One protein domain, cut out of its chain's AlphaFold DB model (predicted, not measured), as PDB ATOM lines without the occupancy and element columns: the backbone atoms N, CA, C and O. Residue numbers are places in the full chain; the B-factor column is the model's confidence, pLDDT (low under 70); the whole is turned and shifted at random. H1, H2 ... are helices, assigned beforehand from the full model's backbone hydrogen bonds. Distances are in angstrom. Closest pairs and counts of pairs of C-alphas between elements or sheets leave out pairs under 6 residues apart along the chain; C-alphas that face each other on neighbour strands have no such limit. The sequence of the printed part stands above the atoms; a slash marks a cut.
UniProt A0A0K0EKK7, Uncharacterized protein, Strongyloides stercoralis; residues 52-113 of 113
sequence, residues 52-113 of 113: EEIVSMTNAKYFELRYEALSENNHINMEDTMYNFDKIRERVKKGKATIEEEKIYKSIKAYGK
ATOM      1  N   GLU A  52       4.235 -97.825 -69.811       74.80
ATOM      2  CA  GLU A  52       3.079 -96.943 -70.041       74.80
ATOM      3  C   GLU A  52       2.564 -97.030 -71.487       74.80
ATOM      4  O   GLU A  52       1.359 -96.993 -71.725       74.80
ATOM      5  N   GLU A  53       3.472 -97.241 -72.446       71.65
ATOM      6  CA  GLU A  53       3.165 -97.435 -73.864       71.65
ATOM      7  C   GLU A  53       2.315 -98.694 -74.142       71.65
ATOM      8  O   GLU A  53       1.597 -98.744 -75.137       71.65
ATOM      9  N   ILE A  54       2.389 -99.712 -73.277       73.62
ATOM     10  CA  ILE A  54       1.559-100.925 -73.335       73.62
ATOM     11  C   ILE A  54       0.244-100.712 -72.576       73.62
ATOM     12  O   ILE A  54      -0.798-101.137 -73.061       73.62
ATOM     13  N   VAL A  55       0.264-100.025 -71.425       71.36
ATOM     14  CA  VAL A  55      -0.954 -99.731 -70.637       71.36
ATOM     15  C   VAL A  55      -1.959 -98.899 -71.439       71.36
ATOM     16  O   VAL A  55      -3.166 -99.101 -71.339       71.36
ATOM     17  N   SER A  56      -1.459 -97.968 -72.247       72.35
ATOM     18  CA  SER A  56      -2.268 -97.075 -73.084       72.35
ATOM     19  C   SER A  56      -2.665 -97.692 -74.432       72.35
ATOM     20  O   SER A  56      -3.489 -97.133 -75.156       72.35
ATOM     21  N   MET A  57      -2.121 -98.863 -74.773       80.69
ATOM     22  CA  MET A  57      -2.422 -99.560 -76.017       80.69
ATOM     23  C   MET A  57      -3.817-100.188 -75.976       80.69
ATOM     24  O   MET A  57      -4.237-100.771 -74.978       80.69
ATOM     25  N   THR A  58      -4.541-100.150 -77.096       80.02
ATOM     26  CA  THR A  58      -5.805-100.892 -77.191       80.02
ATOM     27  C   THR A  58      -5.555-102.400 -77.094       80.02
ATOM     28  O   THR A  58      -4.608-102.923 -77.684       80.02
ATOM     29  N   ASN A  59      -6.451-103.128 -76.416       77.34
ATOM     30  CA  ASN A  59      -6.359-104.591 -76.300       77.34
ATOM     31  C   ASN A  59      -6.199-105.278 -77.666       77.34
ATOM     32  O   ASN A  59      -5.436-106.230 -77.792       77.34
ATOM     33  N   ALA A  60      -6.882-104.777 -78.703       74.57
ATOM     34  CA  ALA A  60      -6.776-105.304 -80.061       74.57
ATOM     35  C   ALA A  60      -5.339-105.222 -80.601       74.57
ATOM     36  O   ALA A  60      -4.821-106.221 -81.099       74.57
ATOM     37  N   LYS A  61      -4.675-104.068 -80.446       75.03
ATOM     38  CA  LYS A  61      -3.298-103.893 -80.915       75.03
ATOM     39  C   LYS A  61      -2.299-104.680 -80.071       75.03
ATOM     40  O   LYS A  61      -1.351-105.232 -80.621       75.03
ATOM     41  N   TYR A  62      -2.539-104.800 -78.764       74.19
ATOM     42  CA  TYR A  62      -1.735-105.668 -77.903       74.19
ATOM     43  C   TYR A  62      -1.777-107.122 -78.385       74.19
ATOM     44  O   TYR A  62      -0.732-107.753 -78.541       74.19
ATOM     45  N   PHE A  63      -2.971-107.648 -78.674       72.20
ATOM     46  CA  PHE A  63      -3.102-109.002 -79.203       72.20
ATOM     47  C   PHE A  63      -2.467-109.148 -80.585       72.20
ATOM     48  O   PHE A  63      -1.798-110.148 -80.808       72.20
ATOM     49  N   GLU A  64      -2.614-108.169 -81.478       74.30
ATOM     50  CA  GLU A  64      -1.957-108.170 -82.793       74.30
ATOM     51  C   GLU A  64      -0.426-108.240 -82.665       74.30
ATOM     52  O   GLU A  64       0.179-109.156 -83.212       74.30
ATOM     53  N   LEU A  65       0.197-107.358 -81.870       69.42
ATOM     54  CA  LEU A  65       1.651-107.370 -81.638       69.42
ATOM     55  C   LEU A  65       2.114-108.655 -80.950       69.42
ATOM     56  O   LEU A  65       3.193-109.168 -81.242       69.42
ATOM     57  N   ARG A  66       1.295-109.196 -80.040       66.27
ATOM     58  CA  ARG A  66       1.546-110.506 -79.442       66.27
ATOM     59  C   ARG A  66       1.533-111.580 -80.524       66.27
ATOM     60  O   ARG A  66       2.471-112.359 -80.580       66.27
ATOM     61  N   TYR A  67       0.521-111.622 -81.389       64.36
ATOM     62  CA  TYR A  67       0.459-112.581 -82.492       64.36
ATOM     63  C   TYR A  67       1.644-112.439 -83.453       64.36
ATOM     64  O   TYR A  67       2.219-113.460 -83.815       64.36
ATOM     65  N   GLU A  68       2.057-111.219 -83.806       63.67
ATOM     66  CA  GLU A  68       3.247-110.968 -84.631       63.67
ATOM     67  C   GLU A  68       4.516-111.505 -83.953       63.67
ATOM     68  O   GLU A  68       5.229-112.321 -84.540       63.67
ATOM     69  N   ALA A  69       4.742-111.165 -82.680       60.65
ATOM     70  CA  ALA A  69       5.886-111.652 -81.907       60.65
ATOM     71  C   ALA A  69       5.891-113.185 -81.744       60.65
ATOM     72  O   ALA A  69       6.947-113.817 -81.833       60.65
ATOM     73  N   LEU A  70       4.714-113.790 -81.534       52.72
ATOM     74  CA  LEU A  70       4.526-115.244 -81.497       52.72
ATOM     75  C   LEU A  70       4.836-115.878 -82.861       52.72
ATOM     76  O   LEU A  70       5.458-116.940 -82.911       52.72
ATOM     77  N   SER A  71       4.410-115.233 -83.952       59.77
ATOM     78  CA  SER A  71       4.553-115.739 -85.320       59.77
ATOM     79  C   SER A  71       5.989-115.685 -85.835       59.77
ATOM     80  O   SER A  71       6.404-116.591 -86.553       59.77
ATOM     81  N   GLU A  72       6.767-114.675 -85.435       55.07
ATOM     82  CA  GLU A  72       8.141-114.514 -85.908       55.07
ATOM     83  C   GLU A  72       9.156-115.365 -85.135       55.07
ATOM     84  O   GLU A  72      10.210-115.666 -85.689       55.07
ATOM     85  N   ASN A  73       8.873-115.792 -83.892       51.35
ATOM     86  CA  ASN A  73       9.889-116.467 -83.063       51.35
ATOM     87  C   ASN A  73       9.431-117.665 -82.203       51.35
ATOM     88  O   ASN A  73      10.207-118.134 -81.373       51.35
ATOM     89  N   ASN A  74       8.232-118.229 -82.387       49.60
ATOM     90  CA  ASN A  74       7.815-119.457 -81.676       49.60
ATOM     91  C   ASN A  74       7.906-119.353 -80.125       49.60
ATOM     92  O   ASN A  74       8.080-120.350 -79.421       49.60
ATOM     93  N   HIS A  75       7.814-118.136 -79.582       48.60
ATOM     94  CA  HIS A  75       8.010-117.828 -78.165       48.60
ATOM     95  C   HIS A  75       6.668-117.728 -77.445       48.60
ATOM     96  O   HIS A  75       6.039-116.688 -77.460       48.60
ATOM     97  N   ILE A  76       6.208-118.805 -76.813       52.93
ATOM     98  CA  ILE A  76       4.833-118.965 -76.291       52.93
ATOM     99  C   ILE A  76       4.489-118.002 -75.119       52.93
ATOM    100  O   ILE A  76       3.334-117.938 -74.689       52.93
ATOM    101  N   ASN A  77       5.438-117.211 -74.605       55.55
ATOM    102  CA  ASN A  77       5.280-116.484 -73.345       55.55
ATOM    103  C   ASN A  77       5.240-114.949 -73.509       55.55
ATOM    104  O   ASN A  77       6.054-114.348 -74.200       55.55
ATOM    105  N   MET A  78       4.297-114.303 -72.813       54.51
ATOM    106  CA  MET A  78       4.155-112.840 -72.699       54.51
ATOM    107  C   MET A  78       5.442-112.166 -72.195       54.51
ATOM    108  O   MET A  78       5.751-111.039 -72.588       54.51
ATOM    109  N   GLU A  79       6.210-112.881 -71.371       61.16
ATOM    110  CA  GLU A  79       7.515-112.446 -70.869       61.16
ATOM    111  C   GLU A  79       8.507-112.159 -72.006       61.16
ATOM    112  O   GLU A  79       9.247-111.179 -71.927       61.16
ATOM    113  N   ASP A  80       8.467-112.926 -73.101       62.55
ATOM    114  CA  ASP A  80       9.394-112.763 -74.225       62.55
ATOM    115  C   ASP A  80       9.084-111.492 -75.032       62.55
ATOM    116  O   ASP A  80       9.996-110.778 -75.461       62.55
ATOM    117  N   THR A  81       7.801-111.148 -75.203       64.25
ATOM    118  CA  THR A  81       7.392-109.908 -75.881       64.25
ATOM    119  C   THR A  81       7.772-108.673 -75.063       64.25
ATOM    120  O   THR A  81       8.341-107.729 -75.617       64.25
ATOM    121  N   MET A  82       7.521-108.681 -73.746       68.28
ATOM    122  CA  MET A  82       7.913-107.574 -72.860       68.28
ATOM    123  C   MET A  82       9.436-107.422 -72.788       68.28
ATOM    124  O   MET A  82       9.948-106.315 -72.952       68.28
ATOM    125  N   TYR A  83      10.168-108.530 -72.643       71.52
ATOM    126  CA  TYR A  83      11.631-108.530 -72.629       71.52
ATOM    127  C   TYR A  83      12.224-107.959 -73.924       71.52
ATOM    128  O   TYR A  83      13.151-107.143 -73.890       71.52
ATOM    129  N   ASN A  84      11.669-108.339 -75.079       75.77
ATOM    130  CA  ASN A  84      12.108-107.809 -76.368       75.77
ATOM    131  C   ASN A  84      11.799-106.316 -76.512       75.77
ATOM    132  O   ASN A  84      12.655-105.569 -76.994       75.77
ATOM    133  N   PHE A  85      10.631-105.856 -76.051       82.01
ATOM    134  CA  PHE A  85      10.310-104.430 -76.064       82.01
ATOM    135  C   PHE A  85      11.247-103.620 -75.165       82.01
ATOM    136  O   PHE A  85      11.801-102.620 -75.622       82.01
ATOM    137  N   ASP A  86      11.504-104.065 -73.933       83.31
ATOM    138  CA  ASP A  86      12.433-103.390 -73.020       83.31
ATOM    139  C   ASP A  86      13.853-103.344 -73.593       83.31
ATOM    140  O   ASP A  86      14.526-102.309 -73.542       83.31
ATOM    141  N   LYS A  87      14.296-104.434 -74.229       85.58
ATOM    142  CA  LYS A  87      15.581-104.489 -74.933       85.58
ATOM    143  C   LYS A  87      15.646-103.476 -76.078       85.58
ATOM    144  O   LYS A  87      16.642-102.757 -76.186       85.58
ATOM    145  N   ILE A  88      14.611-103.395 -76.917       87.89
ATOM    146  CA  ILE A  88      14.525-102.413 -78.008       87.89
ATOM    147  C   ILE A  88      14.512-100.989 -77.435       87.89
ATOM    148  O   ILE A  88      15.316-100.156 -77.853       87.89
ATOM    149  N   ARG A  89      13.678-100.717 -76.424       87.03
ATOM    150  CA  ARG A  89      13.571 -99.419 -75.739       87.03
ATOM    151  C   ARG A  89      14.925 -98.952 -75.209       87.03
ATOM    152  O   ARG A  89      15.325 -97.811 -75.447       87.03
ATOM    153  N   GLU A  90      15.658 -99.832 -74.535       90.65
ATOM    154  CA  GLU A  90      16.989 -99.530 -74.008       90.65
ATOM    155  C   GLU A  90      18.029 -99.312 -75.111       90.65
ATOM    156  O   GLU A  90      18.895 -98.442 -74.985       90.65
ATOM    157  N   ARG A  91      17.946-100.056 -76.218       92.13
ATOM    158  CA  ARG A  91      18.825 -99.855 -77.379       92.13
ATOM    159  C   ARG A  91      18.560 -98.515 -78.058       92.13
ATOM    160  O   ARG A  91      19.527 -97.824 -78.375       92.13
ATOM    161  N   VAL A  92      17.297 -98.112 -78.203       90.94
ATOM    162  CA  VAL A  92      16.918 -96.798 -78.748       90.94
ATOM    163  C   VAL A  92      17.428 -95.676 -77.847       90.94
ATOM    164  O   VAL A  92      18.117 -94.781 -78.330       90.94
ATOM    165  N   LYS A  93      17.193 -95.747 -76.528       91.19
ATOM    166  CA  LYS A  93      17.704 -94.745 -75.569       91.19
ATOM    167  C   LYS A  93      19.224 -94.588 -75.621       91.19
ATOM    168  O   LYS A  93      19.735 -93.492 -75.419       91.19
ATOM    169  N   LYS A  94      19.950 -95.678 -75.884       94.78
ATOM    170  CA  LYS A  94      21.418 -95.695 -75.973       94.78
ATOM    171  C   LYS A  94      21.952 -95.323 -77.362       94.78
ATOM    172  O   LYS A  94      23.166 -95.356 -77.541       94.78
ATOM    173  N   GLY A  95      21.086 -95.027 -78.338       92.60
ATOM    174  CA  GLY A  95      21.483 -94.755 -79.727       92.60
ATOM    175  C   GLY A  95      22.116 -95.963 -80.429       92.60
ATOM    176  O   GLY A  95      22.945 -95.801 -81.317       92.60
ATOM    177  N   LYS A  96      21.788 -97.181 -79.982       94.87
ATOM    178  CA  LYS A  96      22.341 -98.453 -80.483       94.87
ATOM    179  C   LYS A  96      21.325 -99.286 -81.263       94.87
ATOM    180  O   LYS A  96      21.649-100.410 -81.654       94.87
ATOM    181  N   ALA A  97      20.101 -98.786 -81.409       91.02
ATOM    182  CA  ALA A  97      19.046 -99.460 -82.146       91.02
ATOM    183  C   ALA A  97      19.344 -99.469 -83.650       91.02
ATOM    184  O   ALA A  97      19.937 -98.533 -84.184       91.02
ATOM    185  N   THR A  98      18.943-100.537 -84.330       92.81
ATOM    186  CA  THR A  98      18.885-100.550 -85.794       92.81
ATOM    187  C   THR A  98      17.726 -99.679 -86.283       92.81
ATOM    188  O   THR A  98      16.819 -99.340 -85.521       92.81
ATOM    189  N   ILE A  99      17.720 -99.351 -87.577       91.53
ATOM    190  CA  ILE A  99      16.613 -98.616 -88.210       91.53
ATOM    191  C   ILE A  99      15.276 -99.344 -87.994       91.53
ATOM    192  O   ILE A  99      14.267 -98.703 -87.706       91.53
ATOM    193  N   GLU A 100      15.273-100.678 -88.082       88.56
ATOM    194  CA  GLU A 100      14.055-101.468 -87.879       88.56
ATOM    195  C   GLU A 100      13.615-101.460 -86.408       88.56
ATOM    196  O   GLU A 100      12.444-101.231 -86.121       88.56
ATOM    197  N   GLU A 101      14.552-101.596 -85.461       87.89
ATOM    198  CA  GLU A 101      14.254-101.485 -84.025       87.89
ATOM    199  C   GLU A 101      13.680-100.103 -83.668       87.89
ATOM    200  O   GLU A 101      12.731-100.004 -82.888       87.89
ATOM    201  N   GLU A 102      14.204 -99.024 -84.257       88.97
ATOM    202  CA  GLU A 102      13.643 -97.684 -84.073       88.97
ATOM    203  C   GLU A 102      12.232 -97.551 -84.641       88.97
ATOM    204  O   GLU A 102      11.389 -96.880 -84.040       88.97
ATOM    205  N   LYS A 103      11.971 -98.150 -85.805       87.53
ATOM    206  CA  LYS A 103      10.654 -98.135 -86.445       87.53
ATOM    207  C   LYS A 103       9.628 -98.877 -85.590       87.53
ATOM    208  O   LYS A 103       8.549 -98.334 -85.362       87.53
ATOM    209  N   ILE A 104       9.996-100.044 -85.059       83.40
ATOM    210  CA  ILE A 104       9.184-100.816 -84.107       83.40
ATOM    211  C   ILE A 104       8.932-100.000 -82.831       83.40
ATOM    212  O   ILE A 104       7.798 -99.869 -82.379       83.40
ATOM    213  N   TYR A 105       9.964 -99.376 -82.259       85.56
ATOM    214  CA  TYR A 105       9.787 -98.559 -81.056       85.56
ATOM    215  C   TYR A 105       8.867 -97.353 -81.294       85.56
ATOM    216  O   TYR A 105       8.006 -97.051 -80.466       85.56
ATOM    217  N   LYS A 106       9.021 -96.660 -82.430       86.12
ATOM    218  CA  LYS A 106       8.181 -95.514 -82.809       86.12
ATOM    219  C   LYS A 106       6.738 -95.928 -83.076       86.12
ATOM    220  O   LYS A 106       5.849 -95.186 -82.667       86.12
ATOM    221  N   SER A 107       6.505 -97.069 -83.731       80.93
ATOM    222  CA  SER A 107       5.147 -97.563 -83.967       80.93
ATOM    223  C   SER A 107       4.456 -97.839 -82.637       80.93
ATOM    224  O   SER A 107       3.399 -97.272 -82.400       80.93
ATOM    225  N   ILE A 108       5.098 -98.572 -81.723       76.54
ATOM    226  CA  ILE A 108       4.546 -98.867 -80.393       76.54
ATOM    227  C   ILE A 108       4.283 -97.577 -79.602       76.54
ATOM    228  O   ILE A 108       3.181 -97.375 -79.102       76.54
ATOM    229  N   LYS A 109       5.256 -96.655 -79.552       79.25
ATOM    230  CA  LYS A 109       5.126 -95.382 -78.823       79.25
ATOM    231  C   LYS A 109       4.017 -94.475 -79.371       79.25
ATOM    232  O   LYS A 109       3.442 -93.697 -78.615       79.25
ATOM    233  N   ALA A 110       3.730 -94.531 -80.672       76.22
ATOM    234  CA  ALA A 110       2.694 -93.705 -81.292       76.22
ATOM    235  C   ALA A 110       1.270 -94.096 -80.864       76.22
ATOM    236  O   ALA A 110       0.385 -93.245 -80.911       76.22
ATOM    237  N   TYR A 111       1.058 -95.340 -80.428       64.93
ATOM    238  CA  TYR A 111      -0.246 -95.822 -79.966       64.93
ATOM    239  C   TYR A 111      -0.514 -95.559 -78.479       64.93
ATOM    240  O   TYR A 111      -1.633 -95.793 -78.036       64.93
ATOM    241  N   GLY A 112       0.481 -95.081 -77.723       56.05
ATOM    242  CA  GLY A 112       0.376 -94.872 -76.279       56.05
ATOM    243  C   GLY A 112       0.017 -93.448 -75.834       56.05
ATOM    244  O   GLY A 112       0.659 -92.913 -74.933       56.05
ATOM    245  N   LYS A 113      -0.946 -92.794 -76.495       48.67
ATOM    246  CA  LYS A 113      -1.457 -91.449 -76.164       48.67
ATOM    247  C   LYS A 113      -2.974 -91.417 -76.243       48.67
ATOM    248  O   LYS A 113      -3.557 -90.628 -75.471       48.67
TER     249      LYS A 113
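What this domain is: This is residues 52 to 113 of the 113 residues of an uncharacterized protein of Strongyloides stercoralis (UniProt A0A0K0EKK7). H3, the longest helix, forms one side of an open, four-sided frame of helices, with H2 about perpendicular to it near one end and H4 crossing it further along. H2 and H4 stay apart across the gap, and the short H1 lies at the side opposite H3, between Tyr 62 of H2 and Lys 109 of H4. The printed part has 62 residues with four named helices, in the order H1, H2, H3, H4, and no named strand; its class is all helix. It is compact, with a radius of gyration of the C-alphas of 11.4 A, and its rounded outline spans 29 by 28 by 17 A.

Where its parts are: H3, the longest helix, holds residues 78 to 93 and is 22.8 A from first to last C-alpha; C-alpha 78 is at (4.155, -112.840, -72.699). H2 holds residues 59 to 73 and is 21.2 A long. H4 holds residues 99 to 110, is 16.3 A long, and ends with C-alpha 110 at (2.694, -93.705, -81.292). H1 holds residues 52 to 55, is 4.9 A long, and begins with C-alpha 52 at (3.079, -96.943, -70.041).

How they stand to each other: H3 touches H4 with residues 85 to 92 alone, and H4 touches H3 with residues 101 to 105 alone. Their closest C-alphas, those of Ile 88 and Glu 101, are 6.1 A apart. The lines of H3 and H4 stand at 72 degrees, only just about perpendicular. H3 and H2 only just touch, with 3 pairs of C-alphas within 8 A, through residues 78 to 81 of H3 and residues 66 to 69 of H2. Their closest C-alphas, those of Ala 69 and Thr 81, are 6.5 A apart, and their lines are about perpendicular at 90 degrees. H2 and H4 are apart. H1 and H4 only just touch, with 3 pairs of C-alphas within 8 A; H4 does so with residues 108 to 109 alone, and the closest C-alphas are those of Glu 53 and Lys 109, 5.7 A apart. H1 and H2 are close but not clearly touching, the closest C-alphas being those of Ile 54 and Tyr 62, 7.4 A apart. H1 and H3 are apart. In H2, H3 and H4 every O i to N i+4 pair is within hydrogen-bond range; H1, with 4 residues, is too short for such a pair, and its 1 pair of O i to N i+3 is within range.

The domain as a whole: The two C-alphas farthest apart, those of Ala 60 and Gly 95, are 30.2 A apart, while the first and last printed C-alphas, those of Glu 52 and Lys 113, are 9.4 A apart. The printed part has no cut and ends at the chain's last residue, Lys 113. The links from H1 to H2, from H2 to H3 and from H3 to H4 are tight, with 3, 4 and 5 residues. The mean pLDDT of the printed part is 74.5, and residues 65 to 82 and 111 to 113 are under 70.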